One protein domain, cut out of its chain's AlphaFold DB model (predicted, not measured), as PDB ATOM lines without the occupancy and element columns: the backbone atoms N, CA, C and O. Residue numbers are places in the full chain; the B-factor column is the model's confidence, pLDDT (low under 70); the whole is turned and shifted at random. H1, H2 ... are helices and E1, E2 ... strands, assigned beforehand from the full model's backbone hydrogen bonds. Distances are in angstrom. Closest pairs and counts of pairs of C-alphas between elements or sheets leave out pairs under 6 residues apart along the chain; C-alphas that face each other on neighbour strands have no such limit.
ATOM      1  N   LYS A  67     -26.211  18.361  33.730       97.94
ATOM      2  CA  LYS A  67     -25.712  19.551  34.422       97.94
ATOM      3  C   LYS A  67     -25.951  19.452  35.915       97.94
ATOM      4  O   LYS A  67     -26.980  18.939  36.355       97.94
ATOM      5  N   PHE A  68     -25.053  20.052  36.681       98.25
ATOM      6  CA  PHE A  68     -25.024  19.967  38.133       98.25
ATOM      7  C   PHE A  68     -25.237  21.337  38.777       98.25
ATOM      8  O   PHE A  68     -24.757  22.359  38.284       98.25
ATOM      9  N   ASP A  69     -25.946  21.353  39.904       98.25
ATOM     10  CA  ASP A  69     -26.054  22.537  40.764       98.25
ATOM     11  C   ASP A  69     -24.718  22.814  41.471       98.25
ATOM     12  O   ASP A  69     -24.309  23.964  41.628       98.25
ATOM     13  N   VAL A  70     -24.005  21.749  41.856       98.44
ATOM     14  CA  VAL A  70     -22.681  21.821  42.478       98.44
ATOM     15  C   VAL A  70     -21.762  20.767  41.873       98.44
ATOM     16  O   VAL A  70     -22.131  19.598  41.787       98.44
ATOM     17  N   ILE A  71     -20.545  21.167  41.501       98.69
ATOM     18  CA  ILE A  71     -19.453  20.244  41.165       98.69
ATOM     19  C   ILE A  71     -18.345  20.409  42.210       98.69
ATOM     20  O   ILE A  71     -17.902  21.524  42.488       98.69
ATOM     21  N   VAL A  72     -17.881  19.292  42.774       98.81
ATOM     22  CA  VAL A  72     -16.798  19.258  43.770       98.81
ATOM     23  C   VAL A  72     -15.563  18.581  43.173       98.81
ATOM     24  O   VAL A  72     -15.645  17.450  42.686       98.81
ATOM     25  N   GLY A  73     -14.429  19.279  43.196       98.38
ATOM     26  CA  GLY A  73     -13.094  18.751  42.922       98.38
ATOM     27  C   GLY A  73     -12.411  18.314  44.214       98.38
ATOM     28  O   GLY A  73     -11.933  19.156  44.975       98.38
ATOM     29  N   ASP A  74     -12.381  17.008  44.447       98.00
ATOM     30  CA  ASP A  74     -11.709  16.358  45.573       98.00
ATOM     31  C   ASP A  74     -10.633  15.421  45.013       98.00
ATOM     32  O   ASP A  74     -10.782  14.200  44.952       98.00
ATOM     33  N   LEU A  75      -9.610  16.048  44.434       96.31
ATOM     34  CA  LEU A  75      -8.575  15.405  43.636       96.31
ATOM     35  C   LEU A  75      -7.211  15.679  44.268       96.31
ATOM     36  O   LEU A  75      -7.018  16.751  44.834       96.31
ATOM     37  N   PRO A  76      -6.234  14.774  44.105       93.19
ATOM     38  CA  PRO A  76      -4.853  15.058  44.457       93.19
ATOM     39  C   PRO A  76      -4.330  16.355  43.829       93.19
ATOM     40  O   PRO A  76      -4.718  16.742  42.723       93.19
ATOM     41  N   ASP A  77      -3.374  16.972  44.521       93.31
ATOM     42  CA  ASP A  77      -2.689  18.178  44.071       93.31
ATOM     43  C   ASP A  77      -2.125  18.022  42.637       93.31
ATOM     44  O   ASP A  77      -1.522  16.989  42.314       93.31
ATOM     45  N   PRO A  78      -2.280  19.034  41.756       89.88
ATOM     46  CA  PRO A  78      -1.778  18.976  40.389       89.88
ATOM     47  C   PRO A  78      -0.249  19.065  40.368       89.88
ATOM     48  O   PRO A  78       0.340  20.141  40.467       89.88
ATOM     49  N   ILE A  79       0.395  17.911  40.218       89.19
ATOM     50  CA  ILE A  79       1.837  17.791  39.993       89.19
ATOM     51  C   ILE A  79       2.081  17.654  38.486       89.19
ATOM     52  O   ILE A  79       1.334  16.961  37.791       89.19
ATOM     53  N   GLU A  80       3.128  18.301  37.969       83.19
ATOM     54  CA  GLU A  80       3.489  18.235  36.549       83.19
ATOM     55  C   GLU A  80       3.683  16.777  36.088       83.19
ATOM     56  O   GLU A  80       4.432  16.011  36.692       83.19
ATOM     57  N   GLY A  81       2.970  16.386  35.026       80.38
ATOM     58  CA  GLY A  81       2.955  15.010  34.508       80.38
ATOM     59  C   GLY A  81       2.115  14.016  35.321       80.38
ATOM     60  O   GLY A  81       2.054  12.842  34.960       80.38
ATOM     61  N   GLY A  82       1.467  14.462  36.399       86.12
ATOM     62  CA  GLY A  82       0.547  13.657  37.198       86.12
ATOM     63  C   GLY A  82      -0.837  13.500  36.551       86.12
ATOM     64  O   GLY A  82      -1.233  14.326  35.725       86.12
ATOM     65  N   PRO A  83      -1.614  12.479  36.964       82.06
ATOM     66  CA  PRO A  83      -2.907  12.145  36.355       82.06
ATOM     67  C   PRO A  83      -3.958  13.248  36.523       82.06
ATOM     68  O   PRO A  83      -4.870  13.357  35.713       82.06
ATOM     69  N   CYS A  84      -3.822  14.095  37.546       88.69
ATOM     70  CA  CYS A  84      -4.781  15.161  37.823       88.69
ATOM     71  C   CYS A  84      -4.424  16.498  37.166       88.69
ATOM     72  O   CYS A  84      -5.238  17.411  37.208       88.69
ATOM     73  N   ASN A  85      -3.244  16.648  36.555       89.81
ATOM     74  CA  ASN A  85      -2.772  17.949  36.070       89.81
ATOM     75  C   ASN A  85      -3.744  18.589  35.060       89.81
ATOM     76  O   ASN A  85      -4.064  19.775  35.152       89.81
ATOM     77  N   ASP A  86      -4.294  17.780  34.152       92.31
ATOM     78  CA  ASP A  86      -5.229  18.243  33.122       92.31
ATOM     79  C   ASP A  86      -6.550  18.776  33.708       92.31
ATOM     80  O   ASP A  86      -7.154  19.681  33.124       92.31
ATOM     81  N   LEU A  87      -6.943  18.294  34.896       95.88
ATOM     82  CA  LEU A  87      -8.146  18.694  35.641       95.88
ATOM     83  C   LEU A  87      -7.995  20.060  36.342       95.88
ATOM     84  O   LEU A  87      -8.956  20.567  36.916       95.88
ATOM     85  N   TYR A  88      -6.813  20.685  36.290       97.25
ATOM     86  CA  TYR A  88      -6.547  21.999  36.892       97.25
ATOM     87  C   TYR A  88      -6.174  23.078  35.865       97.25
ATOM     88  O   TYR A  88      -5.674  24.145  36.221       97.25
ATOM     89  N   THR A  89      -6.447  22.838  34.580       97.06
ATOM     90  CA  THR A  89      -6.092  23.758  33.490       97.06
ATOM     91  C   THR A  89      -7.220  24.736  33.139       97.06
ATOM     92  O   THR A  89      -8.406  24.441  33.292       97.06
ATOM     93  N   LYS A  90      -6.871  25.912  32.587       97.81
ATOM     94  CA  LYS A  90      -7.867  26.881  32.082       97.81
ATOM     95  C   LYS A  90      -8.837  26.250  31.063       97.81
ATOM     96  O   LYS A  90     -10.037  26.464  31.232       97.81
ATOM     97  N   PRO A  91      -8.385  25.479  30.047       98.00
ATOM     98  CA  PRO A  91      -9.293  24.831  29.103       98.00
ATOM     99  C   PRO A  91     -10.255  23.857  29.776       98.00
ATOM    100  O   PRO A  91     -11.435  23.888  29.452       98.00
ATOM    101  N   PHE A  92      -9.802  23.061  30.748       97.94
ATOM    102  CA  PHE A  92     -10.689  22.160  31.484       97.94
ATOM    103  C   PHE A  92     -11.795  22.925  32.221       97.94
ATOM    104  O   PHE A  92     -12.978  22.624  32.068       97.94
ATOM    105  N   TYR A  93     -11.446  23.987  32.949       98.25
ATOM    106  CA  TYR A  93     -12.454  24.807  33.621       98.25
ATOM    107  C   TYR A  93     -13.426  25.484  32.643       98.25
ATOM    108  O   TYR A  93     -14.623  25.561  32.913       98.25
ATOM    109  N   GLU A  94     -12.922  25.994  31.520       97.88
ATOM    110  CA  GLU A  94     -13.701  26.774  30.552       97.88
ATOM    111  C   GLU A  94     -14.589  25.911  29.651       97.88
ATOM    112  O   GLU A  94     -15.710  26.313  29.345       97.88
ATOM    113  N   GLN A  95     -14.099  24.741  29.242       97.44
ATOM    114  CA  GLN A  95     -14.731  23.883  28.236       97.44
ATOM    115  C   GLN A  95     -15.420  22.660  28.843       97.44
ATOM    116  O   GLN A  95     -16.323  22.123  28.213       97.44
ATOM    117  N   VAL A  96     -15.039  22.244  30.055       97.75
ATOM    118  CA  VAL A  96     -15.617  21.066  30.722       97.75
ATOM    119  C   VAL A  96     -16.412  21.481  31.955       97.75
ATOM    120  O   VAL A  96     -17.623  21.302  31.971       97.75
ATOM    121  N   ILE A  97     -15.806  22.112  32.964       98.19
ATOM    122  CA  ILE A  97     -16.537  22.430  34.209       98.19
ATOM    123  C   ILE A  97     -17.671  23.426  33.971       98.19
ATOM    124  O   ILE A  97     -18.816  23.176  34.341       98.19
ATOM    125  N   LYS A  98     -17.369  24.571  33.352       97.31
ATOM    126  CA  LYS A  98     -18.334  25.666  33.211       97.31
ATOM    127  C   LYS A  98     -19.594  25.277  32.413       97.31
ATOM    128  O   LYS A  98     -20.673  25.653  32.864       97.31
ATOM    129  N   PRO A  99     -19.525  24.525  31.295       97.06
ATOM    130  CA  PRO A  99     -20.726  24.080  30.575       97.06
ATOM    131  C   PRO A  99     -21.617  23.090  31.341       97.06
ATOM    132  O   PRO A  99     -22.829  23.073  31.104       97.06
ATOM    133  N   HIS A 100     -21.036  22.316  32.266       97.94
ATOM    134  CA  HIS A 100     -21.737  21.318  33.084       97.94
ATOM    135  C   HIS A 100     -22.312  21.880  34.388       97.94
ATOM    136  O   HIS A 100     -22.966  21.157  35.136       97.94
ATOM    137  N   LEU A 101     -22.131  23.172  34.664       98.12
ATOM    138  CA  LEU A 101     -22.858  23.852  35.731       98.12
ATOM    139  C   LEU A 101     -24.227  24.319  35.222       98.12
ATOM    140  O   LEU A 101     -24.358  24.847  34.112       98.12
ATOM    141  N   LYS A 102     -25.264  24.133  36.041       97.31
ATOM    142  CA  LYS A 102     -26.569  24.782  35.840       97.31
ATOM    143  C   LYS A 102     -26.458  26.296  36.054       97.31
ATOM    144  O   LYS A 102     -25.442  26.806  36.530       97.31
ATOM    145  N   ASP A 103     -27.530  27.018  35.741       94.06
ATOM    146  CA  ASP A 103     -27.637  28.434  36.086       94.06
ATOM    147  C   ASP A 103     -27.480  28.620  37.603       94.06
ATOM    148  O   ASP A 103     -28.139  27.942  38.390       94.06
ATOM    149  N   ASN A 104     -26.607  29.546  38.010       92.69
ATOM    150  CA  ASN A 104     -26.188  29.756  39.407       92.69
ATOM    151  C   ASN A 104     -25.453  28.561  40.041       92.69
ATOM    152  O   ASN A 104     -25.301  28.509  41.260       92.69
ATOM    153  N   GLY A 105     -24.978  27.622  39.221       97.19
ATOM    154  CA  GLY A 105     -24.180  26.500  39.679       97.19
ATOM    155  C   GLY A 105     -22.854  26.952  40.290       97.19
ATOM    156  O   GLY A 105     -22.290  28.000  39.940       97.19
ATOM    157  N   ILE A 106     -22.356  26.148  41.223       98.25
ATOM    158  CA  ILE A 106     -21.120  26.414  41.952       98.25
ATOM    159  C   ILE A 106     -20.126  25.291  41.683       98.25
ATOM    160  O   ILE A 106     -20.461  24.110  41.736       98.25
ATOM    161  N   PHE A 107     -18.873  25.660  41.442       98.69
ATOM    162  CA  PHE A 107     -17.762  24.722  41.504       98.69
ATOM    163  C   PHE A 107     -16.895  25.036  42.720       98.69
ATOM    164  O   PHE A 107     -16.633  26.199  43.020       98.69
ATOM    165  N   VAL A 108     -16.445  24.005  43.425       98.75
ATOM    166  CA  VAL A 108     -15.463  24.136  44.501       98.75
ATOM    167  C   VAL A 108     -14.393  23.073  44.338       98.75
ATOM    168  O   VAL A 108     -14.704  21.931  44.015       98.75
ATOM    169  N   THR A 109     -13.135  23.434  44.567       98.62
ATOM    170  CA  THR A 109     -12.021  22.480  44.556       98.62
ATOM    171  C   THR A 109     -11.149  22.650  45.783       98.62
ATOM    172  O   THR A 109     -10.880  23.781  46.201       98.62
ATOM    173  N   GLN A 110     -10.667  21.533  46.331       97.88
ATOM    174  CA  GLN A 110      -9.460  21.543  47.151       97.88
ATOM    175  C   GLN A 110      -8.299  22.057  46.290       97.88
ATOM    176  O   GLN A 110      -8.212  21.766  45.093       97.88
ATOM    177  N   ALA A 111      -7.474  22.919  46.879       97.75
ATOM    178  CA  ALA A 111      -6.479  23.713  46.172       97.75
ATOM    179  C   ALA A 111      -5.100  23.647  46.853       97.75
ATOM    180  O   ALA A 111      -4.377  24.639  46.898       97.75
ATOM    181  N   GLY A 112      -4.744  22.482  47.394       96.50
ATOM    182  CA  GLY A 112      -3.475  22.255  48.085       96.50
ATOM    183  C   GLY A 112      -3.358  22.930  49.452       96.50
ATOM    184  O   GLY A 112      -4.339  23.372  50.062       96.50
ATOM    185  N   LEU A 113      -2.124  22.973  49.953       97.50
ATOM    186  CA  LEU A 113      -1.782  23.682  51.183       97.50
ATOM    187  C   LEU A 113      -1.833  25.199  50.970       97.50
ATOM    188  O   LEU A 113      -1.459  25.723  49.922       97.50
ATOM    189  N   ALA A 114      -2.296  25.909  51.991       97.94
ATOM    190  CA  ALA A 114      -2.531  27.347  51.973       97.94
ATOM    191  C   ALA A 114      -1.974  28.047  53.222       97.94
ATOM    192  O   ALA A 114      -2.501  29.063  53.683       97.94
ATOM    193  N   GLY A 115      -0.898  27.499  53.784       97.50
ATOM    194  CA  GLY A 115      -0.126  28.138  54.838       97.50
ATOM    195  C   GLY A 115       0.578  29.407  54.365       97.50
ATOM    196  O   GLY A 115       0.684  29.717  53.173       97.50
ATOM    197  N   ILE A 116       1.126  30.155  55.324       96.88
ATOM    198  CA  ILE A 116       1.754  31.462  55.070       96.88
ATOM    199  C   ILE A 116       2.881  31.411  54.025       96.88
ATOM    200  O   ILE A 116       3.097  32.394  53.319       96.88
ATOM    201  N   LEU A 117       3.564  30.270  53.878       96.75
ATOM    202  CA  LEU A 117       4.573  30.048  52.836       96.75
ATOM    203  C   LEU A 117       4.100  29.069  51.754       96.75
ATOM    204  O   LEU A 117       4.285  29.362  50.575       96.75
ATOM    205  N   SER A 118       3.459  27.964  52.145       97.31
ATOM    206  CA  SER A 118       3.051  26.860  51.258       97.31
ATOM    207  C   SER A 118       1.967  27.235  50.243       97.31
ATOM    208  O   SER A 118       1.888  26.626  49.181       97.31
ATOM    209  N   HIS A 119       1.185  28.299  50.480       97.44
ATOM    210  CA  HIS A 119       0.172  28.755  49.513       97.44
ATOM    211  C   HIS A 119       0.737  29.054  48.113       97.44
ATOM    212  O   HIS A 119       0.002  29.038  47.120       97.44
ATOM    213  N   LYS A 120       2.034  29.368  48.019       96.25
ATOM    214  CA  LYS A 120       2.704  29.706  46.758       96.25
ATOM    215  C   LYS A 120       2.937  28.502  45.853       96.25
ATOM    216  O   LYS A 120       3.129  28.715  44.661       96.25
ATOM    217  N   ASP A 121       2.898  27.291  46.398       94.25
ATOM    218  CA  ASP A 121       3.234  26.083  45.650       94.25
ATOM    219  C   ASP A 121       2.131  25.759  44.637       94.25
ATOM    220  O   ASP A 121       2.396  25.596  43.448       94.25
ATOM    221  N   ILE A 122       0.874  25.729  45.096       95.38
ATOM    222  CA  ILE A 122      -0.268  25.274  44.283       95.38
ATOM    223  C   ILE A 122      -1.490  26.186  44.440       95.38
ATOM    224  O   ILE A 122      -2.065  26.625  43.440       95.38
ATOM    225  N   PHE A 123      -1.862  26.533  45.676       98.06
ATOM    226  CA  PHE A 123      -3.093  27.271  45.983       98.06
ATOM    227  C   PHE A 123      -3.255  28.561  45.174       98.06
ATOM    228  O   PHE A 123      -4.300  28.803  44.565       98.06
ATOM    229  N   THR A 124      -2.195  29.369  45.102       97.81
ATOM    230  CA  THR A 124      -2.229  30.643  44.365       97.81
ATOM    231  C   THR A 124      -2.412  30.431  42.857       97.81
ATOM    232  O   THR A 124      -3.117  31.202  42.201       97.81
ATOM    233  N   SER A 125      -1.806  29.380  42.301       97.06
ATOM    234  CA  SER A 125      -1.889  29.033  40.878       97.06
ATOM    235  C   SER A 125      -3.284  28.537  40.498       97.06
ATOM    236  O   SER A 125      -3.825  28.970  39.478       97.06
ATOM    237  N   ILE A 126      -3.910  27.713  41.345       98.00
ATOM    238  CA  ILE A 126      -5.296  27.262  41.151       98.00
ATOM    239  C   ILE A 126      -6.248  28.458  41.202       98.00
ATOM    240  O   ILE A 126      -7.021  28.657  40.263       98.00
ATOM    241  N   TYR A 127      -6.140  29.304  42.236       98.56
ATOM    242  CA  TYR A 127      -6.950  30.519  42.356       98.56
ATOM    243  C   TYR A 127      -6.837  31.413  41.114       98.56
ATOM    244  O   TYR A 127      -7.850  31.841  40.555       98.56
ATOM    245  N   ASN A 128      -5.612  31.679  40.649       98.25
ATOM    246  CA  ASN A 128      -5.396  32.519  39.474       98.25
ATOM    247  C   ASN A 128      -5.959  31.876  38.203       98.25
ATOM    248  O   ASN A 128      -6.590  32.567  37.405       98.25
ATOM    249  N   THR A 129      -5.797  30.562  38.032       98.31
ATOM    250  CA  THR A 129      -6.319  29.837  36.867       98.31
ATOM    251  C   THR A 129      -7.838  29.952  36.771       98.31
ATOM    252  O   THR A 129      -8.356  30.363  35.730       98.31
ATOM    253  N   VAL A 130      -8.567  29.674  37.857       97.81
ATOM    254  CA  VAL A 130     -10.038  29.744  37.837       97.81
ATOM    255  C   VAL A 130     -10.559  31.181  37.721       97.81
ATOM    256  O   VAL A 130     -11.593  31.416  37.094       97.81
ATOM    257  N   LYS A 131      -9.812  32.170  38.232       97.81
ATOM    258  CA  LYS A 131     -10.116  33.605  38.082       97.81
ATOM    259  C   LYS A 131     -10.105  34.084  36.629       97.81
ATOM    260  O   LYS A 131     -10.756  35.074  36.312       97.81
ATOM    261  N   HIS A 132      -9.419  33.379  35.732       97.44
ATOM    262  CA  HIS A 132      -9.462  33.665  34.296       97.44
ATOM    263  C   HIS A 132     -10.685  33.073  33.573       97.44
ATOM    264  O   HIS A 132     -10.844  33.321  32.378       97.44
ATOM    265  N   VAL A 133     -11.535  32.300  34.260       97.69
ATOM    266  CA  VAL A 133     -12.685  31.586  33.668       97.69
ATOM    267  C   VAL A 133     -14.020  32.016  34.283       97.69
ATOM    268  O   VAL A 133     -15.027  32.152  33.570       97.69
ATOM    269  N   PHE A 134     -14.037  32.239  35.598       97.69
ATOM    270  CA  PHE A 134     -15.236  32.544  36.376       97.69
ATOM    271  C   PHE A 134     -15.261  33.996  36.850       97.69
ATOM    272  O   PHE A 134     -14.228  34.597  37.140       97.69
ATOM    273  N   LYS A 135     -16.470  34.562  36.930       95.44
ATOM    274  CA  LYS A 135     -16.688  35.957  37.327       95.44
ATOM    275  C   LYS A 135     -16.527  36.145  38.833       95.44
ATOM    276  O   LYS A 135     -15.936  37.133  39.264       95.44
ATOM    277  N   TYR A 136     -17.046  35.202  39.617       97.75
ATOM    278  CA  TYR A 136     -16.979  35.222  41.071       97.75
ATOM    279  C   TYR A 136     -16.071  34.095  41.540       97.75
ATOM    280  O   TYR A 136     -16.293  32.936  41.195       97.75
ATOM    281  N   VAL A 137     -15.036  34.452  42.302       98.38
ATOM    282  CA  VAL A 137     -14.034  33.520  42.830       98.38
ATOM    283  C   VAL A 137     -13.746  33.884  44.278       98.38
ATOM    284  O   VAL A 137     -13.333  35.007  44.570       98.38
ATOM    285  N   ILE A 138     -13.946  32.925  45.176       98.50
ATOM    286  CA  ILE A 138     -13.733  33.060  46.613       98.50
ATOM    287  C   ILE A 138     -12.732  31.994  47.039       98.50
ATOM    288  O   ILE A 138     -12.989  30.801  46.915       98.50
ATOM    289  N   ALA A 139     -11.589  32.430  47.556       98.50
ATOM    290  CA  ALA A 139     -10.608  31.546  48.163       98.50
ATOM    291  C   ALA A 139     -10.812  31.531  49.682       98.50
ATOM    292  O   ALA A 139     -11.000  32.588  50.287       98.50
ATOM    293  N   TYR A 140     -10.764  30.353  50.294       98.69
ATOM    294  CA  TYR A 140     -10.854  30.200  51.744       98.69
ATOM    295  C   TYR A 140      -9.915  29.099  52.231       98.69
ATOM    296  O   TYR A 140      -9.453  28.261  51.459       98.69
ATOM    297  N   THR A 141      -9.590  29.136  53.520       98.50
ATOM    298  CA  THR A 141      -8.636  28.206  54.130       98.50
ATOM    299  C   THR A 141      -9.101  27.816  55.523       98.50
ATOM    300  O   THR A 141      -9.848  28.555  56.169       98.50
ATOM    301  N   ALA A 142      -8.643  26.661  55.988       98.44
ATOM    302  CA  ALA A 142      -8.814  26.220  57.362       98.44
ATOM    303  C   ALA A 142      -7.592  25.409  57.789       98.44
ATOM    304  O   ALA A 142      -7.015  24.669  56.990       98.44
ATOM    305  N   HIS A 143      -7.204  25.540  59.057       98.38
ATOM    306  CA  HIS A 143      -6.137  24.719  59.610       98.38
ATOM    307  C   HIS A 143      -6.601  23.266  59.738       98.38
ATOM    308  O   HIS A 143      -7.647  23.009  60.337       98.38
ATOM    309  N   VAL A 144      -5.816  22.326  59.207       98.19
ATOM    310  CA  VAL A 144      -6.069  20.886  59.320       98.19
ATOM    311  C   VAL A 144      -4.946  20.286  60.171       98.19
ATOM    312  O   VAL A 144      -3.841  20.095  59.665       98.19
ATOM    313  N   PRO A 145      -5.188  19.985  61.464       98.19
ATOM    314  CA  PRO A 145      -4.120  19.597  62.388       98.19
ATOM    315  C   PRO A 145      -3.270  18.411  61.919       98.19
ATOM    316  O   PRO A 145      -2.055  18.422  62.092       98.19
ATOM    317  N   SER A 146      -3.882  17.408  61.281       98.00
ATOM    318  CA  SER A 146      -3.177  16.229  60.758       98.00
ATOM    319  C   SER A 146      -2.253  16.535  59.579       98.00
ATOM    320  O   SER A 146      -1.351  15.750  59.309       98.00
ATOM    321  N   TYR A 147      -2.460  17.654  58.882       97.19
ATOM    322  CA  TYR A 147      -1.598  18.098  57.783       97.19
ATOM    323  C   TYR A 147      -0.475  19.016  58.272       97.19
ATOM    324  O   TYR A 147       0.397  19.377  57.489       97.19
ATOM    325  N   ALA A 148      -0.492  19.395  59.557       97.25
ATOM    326  CA  ALA A 148       0.424  20.364  60.155       97.25
ATOM    327  C   ALA A 148       0.477  21.715  59.407       97.25
ATOM    328  O   ALA A 148       1.435  22.471  59.552       97.25
ATOM    329  N   ASP A 149      -0.569  22.035  58.639       98.00
ATOM    330  CA  ASP A 149      -0.689  23.253  57.842       98.00
ATOM    331  C   ASP A 149      -2.175  23.582  57.581       98.00
ATOM    332  O   ASP A 149      -3.086  22.845  57.971       98.00
ATOM    333  N   SER A 150      -2.444  24.726  56.961       98.06
ATOM    334  CA  SER A 150      -3.763  25.064  56.437       98.06
ATOM    335  C   SER A 150      -3.997  24.402  55.088       98.06
ATOM    336  O   SER A 150      -3.141  24.458  54.212       98.06
ATOM    337  N   SER A 151      -5.186  23.836  54.896       98.19
ATOM    338  CA  SER A 151      -5.673  23.452  53.571       98.19
ATOM    339  C   SER A 151      -6.452  24.615  52.958       98.19
ATOM    340  O   SER A 151      -7.074  25.411  53.677       98.19
ATOM    341  N   GLY A 152      -6.362  24.752  51.639       98.38
ATOM    342  CA  GLY A 152      -7.056  25.770  50.869       98.38
ATOM    343  C   GLY A 152      -8.115  25.180  49.951       98.38
ATOM    344  O   GLY A 152      -7.961  24.090  49.405       98.38
ATOM    345  N   TRP A 153      -9.163  25.962  49.726       98.81
ATOM    346  CA  TRP A 153     -10.210  25.675  48.755       98.81
ATOM    347  C   TRP A 153     -10.551  26.933  47.964       98.81
ATOM    348  O   TRP A 153     -10.413  28.061  48.453       98.81
ATOM    349  N   VAL A 154     -11.025  26.738  46.736       98.75
ATOM    350  CA  VAL A 154     -11.492  27.827  45.877       98.75
ATOM    351  C   VAL A 154     -12.895  27.511  45.382       98.75
ATOM    352  O   VAL A 154     -13.109  26.494  44.728       98.75
ATOM    353  N   LEU A 155     -13.835  28.397  45.701       98.50
ATOM    354  CA  LEU A 155     -15.220  28.370  45.251       98.50
ATOM    355  C   LEU A 155     -15.395  29.351  44.095       98.50
ATOM    356  O   LEU A 155     -14.922  30.488  44.161       98.50
ATOM    357  N   VAL A 156     -16.099  28.931  43.049       98.25
ATOM    358  CA  VAL A 156     -16.382  29.753  41.875       98.25
ATOM    359  C   VAL A 156     -17.831  29.638  41.427       98.25
ATOM    360  O   VAL A 156     -18.470  28.600  41.590       98.25
ATOM    361  N   SER A 157     -18.334  30.707  40.816       95.88
ATOM    362  CA  SER A 157     -19.620  30.701  40.121       95.88
ATOM    363  C   SER A 157     -19.610  31.644  38.917       95.88
ATOM    364  O   SER A 157     -18.772  32.549  38.791       95.88
ATOM    365  N   THR A 158     -20.535  31.407  37.989       84.19
ATOM    366  CA  THR A 158     -20.744  32.252  36.810       84.19
ATOM    367  C   THR A 158     -21.596  33.485  37.104       84.19
ATOM    368  O   THR A 158     -21.431  34.485  36.399       84.19
ATOM    369  N   ASN A 159     -22.446  33.439  38.138       79.69
ATOM    370  CA  ASN A 159     -23.475  34.442  38.436       79.69
ATOM    371  C   ASN A 159     -23.421  34.956  39.873       79.69
ATOM    372  O   ASN A 159     -22.953  34.207  40.755       79.69
TER     373      ASN A 159
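What this domain is: This is residues 67 to 159 of the 159 residues of the protein "thermospermine synthase ACAULIS5-like" of Prunus avium (UniProt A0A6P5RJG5). A strongly twisted wall of four strands has two helices, H2 and H3, over one face and no named helix over the other. The short H1, reached by a long loop from E1, sits by the helices, and the hairpin E3 and E4 runs along the longest axis. The printed part has 93 residues, with three named helices and four named strands in the order E1 H1 H2 E2 H3 E3 E4. The mixed sheet runs E1 E2 E4 E3; the class is mixed, helices and strands. The whole is compact, with a radius of gyration of the C-alphas of 12.9 A and spans of 38 by 27 by 20 A.

How they stand to each other: Begin at the inner strands E2, residues 101 to 113, and E4, residues 149 to 157: they are antiparallel at 162 degrees, with N 111 and O 152 at 2.8 A, within hydrogen-bond range. Beside E2 find edge strand E1, residues 68 to 73, parallel at 11 degrees, with N 73 and O 108 at 2.8 A. Beside E4 find edge strand E3, residues 136 to 144, antiparallel at 159 degrees, with N 138 and O 155 at 2.8 A; E3 and E4 are a hairpin. H3, residues 123 to 131, is on the sheet at a height of 8.4 A, over E4 and along the strands, at 2 degrees to E4 on the local plane; its closest C-alphas to E4 are Tyr 127 and Val 154, 6.3 A. H2, residues 90 to 100, is on the same face at a height of 10.8 A, over E2, at 26 degrees on the local plane, along the strands; its closest C-alphas to E2 are Ile 97 and Phe 107, 7.7 A. H2 and H3 only just touch, with 3 pairs of C-alphas within 8 A, only at their ends, the closest being Lys 90 and Thr 129, 5.8 A, at a steep tilt of 61 degrees, the same way. H1, residues 85 to 88, is close to H2 but not clearly touching, with the C-alphas of Asp 86 and Phe 92 closest at 6.9 A. E2, H3 and E3 form a split strand-helix-strand unit, two strands running the same way with E4 between them, and E1, H1, H2 and E2 a strand-helix-strand unit of parallel neighbours; both crossovers are right-handed, and H2 and H3 with the sheet make two layers. Every O i to N i+4 pair is within range in H3, 3 of 7 in H2, with 3 of 8 O i to N i+3 pairs, and H1 is too short for such a pair.

Where its parts are: Find C-alpha 68 at (-25.024, 19.967, 38.133), where E1 begins. E2 runs 26.1 A and bends by 114 degrees at residue 104; E3 runs 25.6 A, H2 15.0 A and H3 12.3 A. E4 runs 27.0 A from C-alpha 149 at (-0.689, 23.253, 57.842) to C-alpha 157 at (-19.620, 30.701, 40.121).

The domain as a whole: The C-alphas farthest apart, of Asp 103 and Ala 148, are 37.8 A apart. The printed part has no cut, and the link E1 to H1, 11 residues, is long. The mean pLDDT of the printed part is 96.2, and no printed residue is under 70.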